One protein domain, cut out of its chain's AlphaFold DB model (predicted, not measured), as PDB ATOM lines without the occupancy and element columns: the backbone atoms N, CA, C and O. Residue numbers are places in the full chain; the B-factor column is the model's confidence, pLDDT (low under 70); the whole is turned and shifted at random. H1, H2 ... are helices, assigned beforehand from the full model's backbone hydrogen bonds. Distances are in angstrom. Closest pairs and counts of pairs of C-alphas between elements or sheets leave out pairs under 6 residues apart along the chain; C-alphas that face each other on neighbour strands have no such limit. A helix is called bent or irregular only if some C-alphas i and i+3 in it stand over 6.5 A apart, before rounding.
ATOM      1  N   PHE A  18     172.454  63.022   2.670       45.16
ATOM      2  CA  PHE A  18     173.702  62.663   2.042       45.16
ATOM      3  C   PHE A  18     173.594  61.257   1.448       45.16
ATOM      4  O   PHE A  18     173.248  60.298   2.146       45.16
ATOM      5  N   LEU A  19     173.951  61.140   0.173       48.69
ATOM      6  CA  LEU A  19     174.507  59.916  -0.383       48.69
ATOM      7  C   LEU A  19     175.959  59.872   0.125       48.69
ATOM      8  O   LEU A  19     176.824  60.530  -0.438       48.69
ATOM      9  N   SER A  20     176.225  59.261   1.284       42.22
ATOM     10  CA  SER A  20     177.606  59.170   1.801       42.22
ATOM     11  C   SER A  20     178.426  58.227   0.912       42.22
ATOM     12  O   SER A  20     177.878  57.192   0.547       42.22
ATOM     13  N   THR A  21     179.706  58.489   0.621       37.03
ATOM     14  CA  THR A  21     180.801  58.350   1.607       37.03
ATOM     15  C   THR A  21     181.813  59.507   1.673       37.03
ATOM     16  O   THR A  21     181.829  60.438   0.876       37.03
ATOM     17  N   ARG A  22     182.600  59.432   2.753       43.16
ATOM     18  CA  ARG A  22     183.648  60.333   3.235       43.16
ATOM     19  C   ARG A  22     184.932  60.151   2.415       43.16
ATOM     20  O   ARG A  22     185.283  59.021   2.095       43.16
ATOM     21  N   ASP A  23     185.603  61.277   2.183       43.75
ATOM     22  CA  ASP A  23     186.877  61.479   1.479       43.75
ATOM     23  C   ASP A  23     186.782  61.530  -0.069       43.75
ATOM     24  O   ASP A  23     187.111  60.612  -0.814       43.75
ATOM     25  N   ASP A  24     186.331  62.705  -0.524       46.53
ATOM     26  CA  ASP A  24     186.704  63.421  -1.757       46.53
ATOM     27  C   ASP A  24     186.398  62.850  -3.148       46.53
ATOM     28  O   ASP A  24     186.834  63.435  -4.144       46.53
ATOM     29  N   LYS A  25     185.575  61.805  -3.293       51.91
ATOM     30  CA  LYS A  25     185.070  61.413  -4.623       51.91
ATOM     31  C   LYS A  25     183.563  61.164  -4.615       51.91
ATOM     32  O   LYS A  25     183.095  60.111  -4.209       51.91
ATOM     33  N   ALA A  26     182.852  62.178  -5.114       54.19
ATOM     34  CA  ALA A  26     181.459  62.162  -5.560       54.19
ATOM     35  C   ALA A  26     180.366  62.019  -4.475       54.19
ATOM     36  O   ALA A  26     179.737  60.977  -4.318       54.19
ATOM     37  N   ILE A  27     180.063  63.123  -3.776       58.41
ATOM     38  CA  ILE A  27     178.810  63.259  -3.012       58.41
ATOM     39  C   ILE A  27     177.739  63.813  -3.955       58.41
ATOM     40  O   ILE A  27     177.780  64.991  -4.314       58.41
ATOM     41  N   TYR A  28     176.756  62.990  -4.322       65.88
ATOM     42  CA  TYR A  28     175.542  63.484  -4.974       65.88
ATOM     43  C   TYR A  28     174.503  63.813  -3.910       65.88
ATOM     44  O   TYR A  28     174.212  63.020  -3.015       65.88
ATOM     45  N   TYR A  29     173.956  65.021  -3.966       66.00
ATOM     46  CA  TYR A  29     172.962  65.458  -2.998       66.00
ATOM     47  C   TYR A  29     171.571  65.183  -3.539       66.00
ATOM     48  O   TYR A  29     171.197  65.701  -4.585       66.00
ATOM     49  N   CYS A  30     170.781  64.409  -2.799       74.25
ATOM     50  CA  CYS A  30     169.358  64.270  -3.068       74.25
ATOM     51  C   CYS A  30     168.592  65.347  -2.297       74.25
ATOM     52  O   CYS A  30     168.478  65.300  -1.066       74.25
ATOM     53  N   THR A  31     168.016  66.310  -3.014       78.38
ATOM     54  CA  THR A  31     167.049  67.240  -2.422       78.38
ATOM     55  C   THR A  31     165.690  66.562  -2.385       78.38
ATOM     56  O   THR A  31     165.031  66.462  -3.415       78.38
ATOM     57  N   TYR A  32     165.230  66.090  -1.228       75.62
ATOM     58  CA  TYR A  32     163.988  65.318  -1.196       75.62
ATOM     59  C   TYR A  32     162.757  66.089  -1.680       75.62
ATOM     60  O   TYR A  32     162.570  67.284  -1.414       75.62
ATOM     61  N   LYS A  33     161.844  65.367  -2.333       81.19
ATOM     62  CA  LYS A  33     160.489  65.839  -2.642       81.19
ATOM     63  C   LYS A  33     159.712  66.124  -1.357       81.19
ATOM     64  O   LYS A  33     159.140  67.211  -1.239       81.19
ATOM     65  N   ASP A  34     159.799  65.228  -0.377       78.56
ATOM     66  CA  ASP A  34     159.262  65.430   0.969       78.56
ATOM     67  C   ASP A  34     160.180  66.329   1.813       78.56
ATOM     68  O   ASP A  34     161.325  65.984   2.097       78.56
ATOM     69  N   LYS A  35     159.665  67.492   2.224       71.81
ATOM     70  CA  LYS A  35     160.403  68.482   3.027       71.81
ATOM     71  C   LYS A  35     160.490  68.116   4.513       71.81
ATOM     72  O   LYS A  35     161.313  68.692   5.214       71.81
ATOM     73  N   ASN A  36     159.660  67.183   4.985       72.19
ATOM     74  CA  ASN A  36     159.644  66.740   6.382       72.19
ATOM     75  C   ASN A  36     160.594  65.563   6.633       72.19
ATOM     76  O   ASN A  36     160.675  65.046   7.749       72.19
ATOM     77  N   ARG A  37     161.305  65.113   5.597       65.38
ATOM     78  CA  ARG A  37     162.186  63.957   5.673       65.38
ATOM     79  C   ARG A  37     163.482  64.317   6.393       65.38
ATOM     80  O   ARG A  37     164.229  65.183   5.958       65.38
ATOM     81  N   THR A  38     163.749  63.610   7.484       60.25
ATOM     82  CA  THR A  38     164.941  63.792   8.333       60.25
ATOM     83  C   THR A  38     165.871  62.575   8.335       60.25
ATOM     84  O   THR A  38     166.922  62.605   8.968       60.25
ATOM     85  N   GLY A  39     165.491  61.492   7.648       59.50
ATOM     86  CA  GLY A  39     166.220  60.221   7.632       59.50
ATOM     87  C   GLY A  39     167.093  59.999   6.394       59.50
ATOM     88  O   GLY A  39     166.924  60.643   5.354       59.50
ATOM     89  N   PHE A  40     167.995  59.019   6.499       58.44
ATOM     90  CA  PHE A  40     168.807  58.534   5.381       58.44
ATOM     91  C   PHE A  40     167.939  58.012   4.229       58.44
ATOM     92  O   PHE A  40     166.832  57.495   4.424       58.44
ATOM     93  N   TRP A  41     168.476  58.144   3.018       60.91
ATOM     94  CA  TRP A  41     167.807  57.777   1.773       60.91
ATOM     95  C   TRP A  41     167.649  56.255   1.615       60.91
ATOM     96  O   TRP A  41     166.639  55.780   1.104       60.91
ATOM     97  N   THR A  42     168.582  55.492   2.190       57.41
ATOM     98  CA  THR A  42     168.595  54.028   2.287       57.41
ATOM     99  C   THR A  42     167.849  53.546   3.523       57.41
ATOM    100  O   THR A  42     168.441  52.985   4.447       57.41
ATOM    101  N   ASN A  43     166.541  53.771   3.579       63.59
ATOM    102  CA  ASN A  43     165.705  53.063   4.542       63.59
ATOM    103  C   ASN A  43     164.770  52.089   3.813       63.59
ATOM    104  O   ASN A  43     164.403  52.294   2.653       63.59
ATOM    105  N   LYS A  44     164.379  51.016   4.511       66.94
ATOM    106  CA  LYS A  44     163.521  49.947   3.972       66.94
ATOM    107  C   LYS A  44     162.217  50.470   3.357       66.94
ATOM    108  O   LYS A  44     161.695  49.852   2.437       66.94
ATOM    109  N   LYS A  45     161.675  51.577   3.872       73.06
ATOM    110  CA  LYS A  45     160.394  52.131   3.412       73.06
ATOM    111  C   LYS A  45     160.528  52.807   2.051       73.06
ATOM    112  O   LYS A  45     159.607  52.732   1.243       73.06
ATOM    113  N   ASP A  46     161.668  53.439   1.803       72.88
ATOM    114  CA  ASP A  46     161.854  54.302   0.645       72.88
ATOM    115  C   ASP A  46     162.499  53.587  -0.544       72.88
ATOM    116  O   ASP A  46     162.027  53.776  -1.669       72.88
ATOM    117  N   CYS A  47     163.502  52.733  -0.289       80.38
ATOM    118  CA  CYS A  47     164.225  51.958  -1.306       80.38
ATOM    119  C   CYS A  47     164.345  50.466  -0.908       80.38
ATOM    120  O   CYS A  47     165.454  49.983  -0.650       80.38
ATOM    121  N   PRO A  48     163.239  49.697  -0.836       81.69
ATOM    122  CA  PRO A  48     163.283  48.305  -0.377       81.69
ATOM    123  C   PRO A  48     164.180  47.419  -1.251       81.69
ATOM    124  O   PRO A  48     164.912  46.594  -0.722       81.69
ATOM    125  N   ALA A  49     164.210  47.630  -2.570       81.00
ATOM    126  CA  ALA A  49     165.018  46.820  -3.483       81.00
ATOM    127  C   ALA A  49     166.536  46.914  -3.220       81.00
ATOM    128  O   ALA A  49     167.246  45.925  -3.404       81.00
ATOM    129  N   LEU A  50     167.018  48.069  -2.748       76.88
ATOM    130  CA  LEU A  50     168.421  48.273  -2.366       76.88
ATOM    131  C   LEU A  50     168.697  47.763  -0.951       76.88
ATOM    132  O   LEU A  50     169.733  47.157  -0.693       76.88
ATOM    133  N   TYR A  51     167.766  48.014  -0.029       77.00
ATOM    134  CA  TYR A  51     167.997  47.810   1.398       77.00
ATOM    135  C   TYR A  51     167.661  46.396   1.885       77.00
ATOM    136  O   TYR A  51     168.358  45.852   2.738       77.00
ATOM    137  N   GLU A  52     166.599  45.779   1.360       82.75
ATOM    138  CA  GLU A  52     166.149  44.458   1.806       82.75
ATOM    139  C   GLU A  52     167.176  43.351   1.574       82.75
ATOM    140  O   GLU A  52     167.362  42.564   2.499       82.75
ATOM    141  N   PRO A  53     167.869  43.248   0.423       81.75
ATOM    142  CA  PRO A  53     168.866  42.197   0.231       81.75
ATOM    143  C   PRO A  53     170.002  42.287   1.254       81.75
ATOM    144  O   PRO A  53     170.385  41.268   1.822       81.75
ATOM    145  N   PHE A  54     170.481  43.504   1.530       81.25
ATOM    146  CA  PHE A  54     171.514  43.756   2.533       81.25
ATOM    147  C   PHE A  54     171.034  43.358   3.930       81.25
ATOM    148  O   PHE A  54     171.630  42.486   4.559       81.25
ATOM    149  N   ARG A  55     169.895  43.906   4.374       80.81
ATOM    150  CA  ARG A  55     169.343  43.593   5.699       80.81
ATOM    151  C   ARG A  55     169.007  42.129   5.881       80.81
ATOM    152  O   ARG A  55     169.250  41.587   6.943       80.81
ATOM    153  N   THR A  56     168.477  41.477   4.853       83.62
ATOM    154  CA  THR A  56     168.117  40.060   4.954       83.62
ATOM    155  C   THR A  56     169.361  39.187   5.118       83.62
ATOM    156  O   THR A  56     169.295  38.200   5.835       83.62
ATOM    157  N   CYS A  57     170.491  39.541   4.494       81.31
ATOM    158  CA  CYS A  57     171.766  38.855   4.729       81.31
ATOM    159  C   CYS A  57     172.363  39.185   6.111       81.31
ATOM    160  O   CYS A  57     172.930  38.303   6.744       81.31
ATOM    161  N   GLU A  58     172.220  40.422   6.598       77.75
ATOM    162  CA  GLU A  58     172.691  40.832   7.932       77.75
ATOM    163  C   GLU A  58     171.893  40.158   9.065       77.75
ATOM    164  O   GLU A  58     172.481  39.620  10.001       77.75
ATOM    165  N   ASP A  59     170.560  40.156   8.959       81.19
ATOM    166  CA  ASP A  59     169.640  39.628   9.973       81.19
ATOM    167  C   ASP A  59     169.579  38.084   9.947       81.19
ATOM    168  O   ASP A  59     169.428  37.448  10.990       81.19
ATOM    169  N   ASP A  60     169.694  37.471   8.761       84.25
ATOM    170  CA  ASP A  60     169.738  36.019   8.555       84.25
ATOM    171  C   ASP A  60     170.830  35.669   7.523       84.25
ATOM    172  O   ASP A  60     170.542  35.589   6.316       84.25
ATOM    173  N   PRO A  61     172.080  35.420   7.971       81.00
ATOM    174  CA  PRO A  61     173.237  35.167   7.110       81.00
ATOM    175  C   PRO A  61     173.223  33.765   6.482       81.00
ATOM    176  O   PRO A  61     174.248  33.091   6.351       81.00
ATOM    177  N   SER A  62     172.046  33.287   6.079       86.25
ATOM    178  CA  SER A  62     171.909  32.074   5.292       86.25
ATOM    179  C   SER A  62     172.522  32.262   3.900       86.25
ATOM    180  O   SER A  62     172.425  33.325   3.276       86.25
ATOM    181  N   ARG A  63     173.097  31.177   3.362       84.00
ATOM    182  CA  ARG A  63     173.672  31.128   2.005       84.00
ATOM    183  C   ARG A  63     172.737  31.740   0.960       84.00
ATOM    184  O   ARG A  63     173.173  32.533   0.138       84.00
ATOM    185  N   LYS A  64     171.443  31.424   1.031       87.12
ATOM    186  CA  LYS A  64     170.426  31.911   0.090       87.12
ATOM    187  C   LYS A  64     170.247  33.434   0.143       87.12
ATOM    188  O   LYS A  64     170.093  34.066  -0.903       87.12
ATOM    189  N   ASN A  65     170.247  34.020   1.339       83.69
ATOM    190  CA  ASN A  65     170.014  35.453   1.522       83.69
ATOM    191  C   ASN A  65     171.234  36.269   1.088       83.69
ATOM    192  O   ASN A  65     171.100  37.228   0.325       83.69
ATOM    193  N   CYS A  66     172.426  35.836   1.497       83.88
ATOM    194  CA  CYS A  66     173.669  36.512   1.144       83.88
ATOM    195  C   CYS A  66     174.061  36.316  -0.325       83.88
ATOM    196  O   CYS A  66     174.585  37.241  -0.943       83.88
ATOM    197  N   GLU A  67     173.714  35.182  -0.945       86.56
ATOM    198  CA  GLU A  67     173.872  34.994  -2.391       86.56
ATOM    199  C   GLU A  67     173.026  35.997  -3.187       86.56
ATOM    200  O   GLU A  67     173.497  36.565  -4.173       86.56
ATOM    201  N   LYS A  68     171.789  36.263  -2.744       83.94
ATOM    202  CA  LYS A  68     170.918  37.265  -3.373       83.94
ATOM    203  C   LYS A  68     171.501  38.672  -3.246       83.94
ATOM    204  O   LYS A  68     171.503  39.411  -4.228       83.94
ATOM    205  N   PHE A  69     172.017  39.026  -2.068       83.81
ATOM    206  CA  PHE A  69     172.718  40.292  -1.855       83.81
ATOM    207  C   PHE A  69     173.940  40.425  -2.773       83.81
ATOM    208  O   PHE A  69     174.022  41.375  -3.549       83.81
ATOM    209  N   CYS A  70     174.830  39.433  -2.761       83.94
ATOM    210  CA  CYS A  70     176.041  39.416  -3.575       83.94
ATOM    211  C   CYS A  70     175.745  39.512  -5.073       83.94
ATOM    212  O   CYS A  70     176.373  40.298  -5.774       83.94
ATOM    213  N   LYS A  71     174.756  38.772  -5.584       83.81
ATOM    214  CA  LYS A  71     174.361  38.879  -6.997       83.81
ATOM    215  C   LYS A  71     173.780  40.247  -7.341       83.81
ATOM    216  O   LYS A  71     174.052  40.741  -8.429       83.81
ATOM    217  N   ASN A  72     173.020  40.856  -6.431       79.69
ATOM    218  CA  ASN A  72     172.436  42.175  -6.658       79.69
ATOM    219  C   ASN A  72     173.487  43.285  -6.656       79.69
ATOM    220  O   ASN A  72     173.447  44.131  -7.539       79.69
ATOM    221  N   ILE A  73     174.419  43.281  -5.700       74.00
ATOM    222  CA  ILE A  73     175.412  44.356  -5.584       74.00
ATOM    223  C   ILE A  73     176.542  44.211  -6.611       74.00
ATOM    224  O   ILE A  73     177.000  45.202  -7.166       74.00
ATOM    225  N   ILE A  74     176.944  42.976  -6.935       78.31
ATOM    226  CA  ILE A  74     178.000  42.693  -7.922       78.31
ATOM    227  C   ILE A  74     177.455  42.719  -9.352       78.31
ATOM    228  O   ILE A  74     178.192  43.030 -10.289       78.31
ATOM    229  N   GLY A  75     176.168  42.418  -9.537       71.94
ATOM    230  CA  GLY A  75     175.436  42.655 -10.778       71.94
ATOM    231  C   GLY A  75     175.166  44.144 -10.969       71.94
ATOM    232  O   GLY A  75     174.005  44.528 -11.010       71.94
ATOM    233  N   LYS A  76     176.240  44.945 -11.041       68.62
ATOM    234  CA  LYS A  76     176.316  46.418 -11.084       68.62
ATOM    235  C   LYS A  76     175.092  47.103 -11.684       68.62
ATOM    236  O   LYS A  76     174.488  47.950 -11.035       68.62
ATOM    237  N   ASP A  77     174.688  46.669 -12.876       76.31
ATOM    238  CA  ASP A  77     173.545  47.210 -13.612       76.31
ATOM    239  C   ASP A  77     172.239  47.174 -12.810       76.31
ATOM    240  O   ASP A  77     171.426  48.087 -12.901       76.31
ATOM    241  N   ALA A  78     172.002  46.113 -12.037       80.38
ATOM    242  CA  ALA A  78     170.806  45.964 -11.217       80.38
ATOM    243  C   ALA A  78     170.833  46.919 -10.019       80.38
ATOM    244  O   ALA A  78     169.829  47.572  -9.741       80.38
ATOM    245  N   PHE A  79     171.978  47.037  -9.340       80.81
ATOM    246  CA  PHE A  79     172.123  47.948  -8.208       80.81
ATOM    247  C   PHE A  79     172.015  49.413  -8.646       80.81
ATOM    248  O   PHE A  79     171.223  50.150  -8.065       80.81
ATOM    249  N   LEU A  80     172.724  49.818  -9.709       84.12
ATOM    250  CA  LEU A  80     172.655  51.176 -10.265       84.12
ATOM    251  C   LEU A  80     171.235  51.526 -10.739       84.12
ATOM    252  O   LEU A  80     170.727  52.600 -10.430       84.12
ATOM    253  N   LYS A  81     170.537  50.610 -11.421       86.88
ATOM    254  CA  LYS A  81     169.149  50.856 -11.849       86.88
ATOM    255  C   LYS A  81     168.203  51.059 -10.672       86.88
ATOM    256  O   LYS A  81     167.378  51.968 -10.704       86.88
ATOM    257  N   GLU A  82     168.289  50.227  -9.637       85.12
ATOM    258  CA  GLU A  82     167.442  50.384  -8.447       85.12
ATOM    259  C   GLU A  82     167.822  51.634  -7.633       85.12
ATOM    260  O   GLU A  82     166.945  52.291  -7.067       85.12
ATOM    261  N   TYR A  83     169.104  52.012  -7.645       83.69
ATOM    262  CA  TYR A  83     169.617  53.273  -7.111       83.69
ATOM    263  C   TYR A  83     168.955  54.469  -7.802       83.69
ATOM    264  O   TYR A  83     168.311  55.285  -7.137       83.69
ATOM    265  N   LEU A  84     169.046  54.541  -9.134       87.25
ATOM    266  CA  LEU A  84     168.513  55.649  -9.927       87.25
ATOM    267  C   LEU A  84     166.987  55.726  -9.861       87.25
ATOM    268  O   LEU A  84     166.456  56.811  -9.653       87.25
ATOM    269  N   LYS A  85     166.273  54.594  -9.911       88.31
ATOM    270  CA  LYS A  85     164.812  54.569  -9.692       88.31
ATOM    271  C   LYS A  85     164.427  55.136  -8.331       88.31
ATOM    272  O   LYS A  85     163.411  55.823  -8.196       88.31
ATOM    273  N   CYS A  86     165.205  54.826  -7.293       85.19
ATOM    274  CA  CYS A  86     164.923  55.383  -5.981       85.19
ATOM    275  C   CYS A  86     165.201  56.893  -5.942       85.19
ATOM    276  O   CYS A  86     164.401  57.650  -5.384       85.19
ATOM    277  N   ALA A  87     166.287  57.340  -6.579       86.00
ATOM    278  CA  ALA A  87     166.598  58.757  -6.721       86.00
ATOM    279  C   ALA A  87     165.493  59.507  -7.487       86.00
ATOM    280  O   ALA A  87     164.983  60.501  -6.983       86.00
ATOM    281  N   GLU A  88     165.025  58.993  -8.623       89.94
ATOM    282  CA  GLU A  88     163.929  59.572  -9.414       89.94
ATOM    283  C   GLU A  88     162.661  59.765  -8.574       89.94
ATOM    284  O   GLU A  88     162.008  60.817  -8.588       89.94
ATOM    285  N   LYS A  89     162.320  58.751  -7.772       87.44
ATOM    286  CA  LYS A  89     161.131  58.780  -6.923       87.44
ATOM    287  C   LYS A  89     161.219  59.864  -5.854       87.44
ATOM    288  O   LYS A  89     160.227  60.557  -5.617       87.44
ATOM    289  N   HIS A  90     162.377  60.018  -5.214       83.12
ATOM    290  CA  HIS A  90     162.497  60.790  -3.974       83.12
ATOM    291  C   HIS A  90     163.228  62.123  -4.115       83.12
ATOM    292  O   HIS A  90     162.990  62.998  -3.284       83.12
ATOM    293  N   CYS A  91     164.052  62.320  -5.140       83.19
ATOM    294  CA  CYS A  91     164.868  63.518  -5.337       83.19
ATOM    295  C   CYS A  91     164.179  64.508  -6.282       83.19
ATOM    296  O   CYS A  91     163.633  64.147  -7.320       83.19
ATOM    297  N   LYS A  92     164.175  65.784  -5.900       86.69
ATOM    298  CA  LYS A  92     163.698  66.904  -6.720       86.69
ATOM    299  C   LYS A  92     164.682  67.259  -7.825       86.69
ATOM    300  O   LYS A  92     164.248  67.694  -8.876       86.69
ATOM    301  N   ASN A  93     165.972  67.087  -7.566       84.12
ATOM    302  CA  ASN A  93     167.063  67.351  -8.495       84.12
ATOM    303  C   ASN A  93     167.529  66.055  -9.176       84.12
ATOM    304  O   ASN A  93     168.724  65.814  -9.290       84.12
ATOM    305  N   TYR A  94     166.588  65.179  -9.547       87.38
ATOM    306  CA  TYR A  94     166.927  63.913 -10.198       87.38
ATOM    307  C   TYR A  94     167.677  64.132 -11.513       87.38
ATOM    308  O   TYR A  94     168.666  63.451 -11.728       87.38
ATOM    309  N   ASP A  95     167.285  65.123 -12.314       87.94
ATOM    310  CA  ASP A  95     167.940  65.430 -13.591       87.94
ATOM    311  C   ASP A  95     169.455  65.686 -13.410       87.94
ATOM    312  O   ASP A  95     170.277  65.157 -14.149       87.94
ATOM    313  N   GLU A  96     169.852  66.394 -12.343       86.44
ATOM    314  CA  GLU A  96     171.269  66.625 -12.003       86.44
ATOM    315  C   GLU A  96     172.003  65.345 -11.563       86.44
ATOM    316  O   GLU A  96     173.226  65.252 -11.678       86.44
ATOM    317  N   ILE A  97     171.273  64.375 -11.005       84.81
ATOM    318  CA  ILE A  97     171.798  63.070 -10.578       84.81
ATOM    319  C   ILE A  97     171.921  62.138 -11.790       84.81
ATOM    320  O   ILE A  97     172.913  61.421 -11.907       84.81
ATOM    321  N   GLU A  98     170.939  62.148 -12.692       85.50
ATOM    322  CA  GLU A  98     170.931  61.350 -13.922       85.50
ATOM    323  C   GLU A  98     172.088  61.753 -14.848       85.50
ATOM    324  O   GLU A  98     172.837  60.890 -15.306       85.50
ATOM    325  N   ASP A  99     172.351  63.057 -14.996       87.62
ATOM    326  CA  ASP A  99     173.507  63.579 -15.745       87.62
ATOM    327  C   ASP A  99     174.865  63.081 -15.205       87.62
ATOM    328  O   ASP A  99     175.895  63.139 -15.886       87.62
ATOM    329  N   LYS A 100     174.874  62.575 -13.968       84.88
ATOM    330  CA  LYS A 100     176.040  62.074 -13.238       84.88
ATOM    331  C   LYS A 100     176.097  60.548 -13.143       84.88
ATOM    332  O   LYS A 100     176.967  60.027 -12.445       84.88
ATOM    333  N   GLU A 101     175.241  59.822 -13.868       86.44
ATOM    334  CA  GLU A 101     175.116  58.356 -13.796       86.44
ATOM    335  C   GLU A 101     176.461  57.616 -13.870       86.44
ATOM    336  O   GLU A 101     176.710  56.725 -13.062       86.44
ATOM    337  N   LYS A 102     177.362  58.009 -14.777       85.75
ATOM    338  CA  LYS A 102     178.679  57.358 -14.919       85.75
ATOM    339  C   LYS A 102     179.565  57.518 -13.689       85.75
ATOM    340  O   LYS A 102     180.208  56.569 -13.260       85.75
ATOM    341  N   GLU A 103     179.603  58.717 -13.119       84.75
ATOM    342  CA  GLU A 103     180.400  58.976 -11.921       84.75
ATOM    343  C   GLU A 103     179.791  58.245 -10.699       84.75
ATOM    344  O   GLU A 103     180.520  57.735  -9.847       84.75
ATOM    345  N   ILE A 104     178.457  58.113 -10.648       83.12
ATOM    346  CA  ILE A 104     177.745  57.287  -9.655       83.12
ATOM    347  C   ILE A 104     178.099  55.805  -9.827       83.12
ATOM    348  O   ILE A 104     178.344  55.113  -8.840       83.12
ATOM    349  N   GLU A 105     178.136  55.306 -11.063       84.12
ATOM    350  CA  GLU A 105     178.502  53.922 -11.376       84.12
ATOM    351  C   GLU A 105     179.935  53.590 -10.931       84.12
ATOM    352  O   GLU A 105     180.174  52.535 -10.327       84.12
ATOM    353  N   GLU A 106     180.881  54.488 -11.208       84.12
ATOM    354  CA  GLU A 106     182.272  54.370 -10.764       84.12
ATOM    355  C   GLU A 106     182.350  54.334  -9.236       84.12
ATOM    356  O   GLU A 106     182.938  53.413  -8.667       84.12
ATOM    357  N   TRP A 107     181.661  55.255  -8.557       81.50
ATOM    358  CA  TRP A 107     181.613  55.285  -7.096       81.50
ATOM    359  C   TRP A 107     180.996  54.013  -6.487       81.50
ATOM    360  O   TRP A 107     181.542  53.462  -5.527       81.50
ATOM    361  N   ILE A 108     179.891  53.503  -7.050       79.50
ATOM    362  CA  ILE A 108     179.268  52.236  -6.624       79.50
ATOM    363  C   ILE A 108     180.243  51.076  -6.816       79.50
ATOM    364  O   ILE A 108     180.357  50.203  -5.950       79.50
ATOM    365  N   THR A 109     180.945  51.051  -7.949       81.44
ATOM    366  CA  THR A 109     181.941  50.019  -8.236       81.44
ATOM    367  C   THR A 109     183.056  50.034  -7.195       81.44
ATOM    368  O   THR A 109     183.337  48.997  -6.592       81.44
ATOM    369  N   ASP A 110     183.660  51.192  -6.964       78.81
ATOM    370  CA  ASP A 110     184.830  51.307  -6.099       78.81
ATOM    371  C   ASP A 110     184.472  51.091  -4.624       78.81
ATOM    372  O   ASP A 110     185.219  50.433  -3.902       78.81
ATOM    373  N   SER A 111     183.312  51.590  -4.184       75.31
ATOM    374  CA  SER A 111     182.911  51.537  -2.773       75.31
ATOM    375  C   SER A 111     182.226  50.228  -2.398       75.31
ATOM    376  O   SER A 111     182.526  49.654  -1.362       75.31
ATOM    377  N   TYR A 112     181.291  49.734  -3.214       74.25
ATOM    378  CA  TYR A 112     180.480  48.572  -2.844       74.25
ATOM    379  C   TYR A 112     180.948  47.293  -3.525       74.25
ATOM    380  O   TYR A 112     181.042  46.244  -2.888       74.25
ATOM    381  N   VAL A 113     181.228  47.343  -4.827       78.38
ATOM    382  CA  VAL A 113     181.542  46.120  -5.577       78.38
ATOM    383  C   VAL A 113     182.908  45.587  -5.185       78.38
ATOM    384  O   VAL A 113     183.017  44.399  -4.901       78.38
ATOM    385  N   GLU A 114     183.943  46.424  -5.178       80.94
ATOM    386  CA  GLU A 114     185.301  45.970  -4.864       80.94
ATOM    387  C   GLU A 114     185.459  45.595  -3.377       80.94
ATOM    388  O   GLU A 114     186.178  44.641  -3.082       80.94
ATOM    389  N   GLU A 115     184.723  46.229  -2.454       80.62
ATOM    390  CA  GLU A 115     184.720  45.857  -1.026       80.62
ATOM    391  C   GLU A 115     184.055  44.492  -0.777       80.62
ATOM    392  O   GLU A 115     184.599  43.642  -0.068       80.62
ATOM    393  N   TRP A 116     182.890  44.243  -1.385       79.19
ATOM    394  CA  TRP A 116     182.108  43.029  -1.122       79.19
ATOM    395  C   TRP A 116     182.468  41.849  -2.023       79.19
ATOM    396  O   TRP A 116     182.187  40.697  -1.678       79.19
ATOM    397  N   ARG A 117     183.109  42.092  -3.170       83.00
ATOM    398  CA  ARG A 117     183.498  41.039  -4.119       83.00
ATOM    399  C   ARG A 117     184.346  39.934  -3.477       83.00
ATOM    400  O   ARG A 117     183.971  38.782  -3.685       83.00
ATOM    401  N   PRO A 118     185.410  40.209  -2.696       83.81
ATOM    402  CA  PRO A 118     186.208  39.156  -2.069       83.81
ATOM    403  C   PRO A 118     185.373  38.232  -1.177       83.81
ATOM    404  O   PRO A 118     185.509  37.014  -1.257       83.81
ATOM    405  N   TYR A 119     184.453  38.799  -0.390       83.00
ATOM    406  CA  TYR A 119     183.516  38.024   0.425       83.00
ATOM    407  C   TYR A 119     182.597  37.160  -0.451       83.00
ATOM    408  O   TYR A 119     182.477  35.953  -0.239       83.00
ATOM    409  N   CYS A 120     181.990  37.751  -1.481       85.31
ATOM    410  CA  CYS A 120     181.076  37.045  -2.374       85.31
ATOM    411  C   CYS A 120     181.767  35.927  -3.187       85.31
ATOM    412  O   CYS A 120     181.145  34.898  -3.463       85.31
ATOM    413  N   GLU A 121     183.035  36.114  -3.575       85.12
ATOM    414  CA  GLU A 121     183.858  35.101  -4.251       85.12
ATOM    415  C   GLU A 121     184.278  33.986  -3.282       85.12
ATOM    416  O   GLU A 121     184.152  32.811  -3.623       85.12
ATOM    417  N   GLN A 122     184.696  34.328  -2.056       83.88
ATOM    418  CA  GLN A 122     185.072  33.355  -1.021       83.88
ATOM    419  C   GLN A 122     183.916  32.412  -0.656       83.88
ATOM    420  O   GLN A 122     184.140  31.231  -0.403       83.88
ATOM    421  N   GLN A 123     182.686  32.926  -0.627       83.38
ATOM    422  CA  GLN A 123     181.483  32.142  -0.325       83.38
ATOM    423  C   GLN A 123     180.900  31.406  -1.548       83.38
ATOM    424  O   GLN A 123     179.852  30.764  -1.448       83.38
ATOM    425  N   GLU A 124     181.559  31.499  -2.711       85.69
ATOM    426  CA  GLU A 124     181.114  30.917  -3.984       85.69
ATOM    427  C   GLU A 124     179.720  31.402  -4.436       85.69
ATOM    428  O   GLU A 124     178.991  30.690  -5.133       85.69
TER     429      GLU A 124
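What this domain is: This is residues 18 to 124 of the 159 residues of an uncharacterized protein of Ascobolus immersus RN42 (UniProt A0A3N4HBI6). Three helices, H1, H2 and H3, make a triangle, and the long, kinked H5 runs past the corner where H2 and H3 meet; short H4 sits at the far end of H3. A long stretch without a named element, residues 18 to 47, leads into H1. The 107 printed residues hold five named helices, H1 to H5 in chain order, and no named strand: all helix. The whole is compact, with a radius of gyration of the C-alphas of 14.3 A, and elongated, spanning 41 by 26 by 23 A.

Where its parts are: After Phe 18, C-alpha at (173.702, 62.663, 2.042), H1 is residues 48 to 59, 14.9 A. H2 is residues 63 to 74, 15.8 A; H3 is 76 to 90, 21.2 A; H4 is 94 to 98. H5, residues 101 to 122, is 29.8 A long with a kink of 47 degrees near residue 115, ending at C-alpha 122 (185.072, 33.355, -1.021). H1 and H5 are only just irregular: C-alphas 50 and 53 are 6.6 A apart, and 115 and 118 are 6.9 A apart.

How they stand to each other: H3 is the hub. Its residues 79 to 83 touch H1 at a steep tilt of 62 degrees, closest C-alphas Leu 50 and Glu 82, 6.5 A. H3 touches H5 at a steep 50 degrees, C-alphas Leu 80 and Glu 105 closest at 6.6 A. H2 and H3 only just touch, only at the corner, with 3 pairs of C-alphas within 8 A. H1 and H2 form a helical hairpin, closest C-alphas Cys 57 and Cys 66, 4.7 A. H1 and H5 are apart. Every O i to N i+4 pair is within hydrogen-bond range in H2, H3 and H4; H1 has 6 of 8 and H5 14 of 18.

The domain as a whole: The C-alphas of Lys 35 and Glu 124, the farthest apart, are 43.5 A apart. The printed part has no cut, and the four links between helices are tight. Mean pLDDT of the printed part is 76.8; residues 18 to 29, 37 to 44 and 76 are under 70.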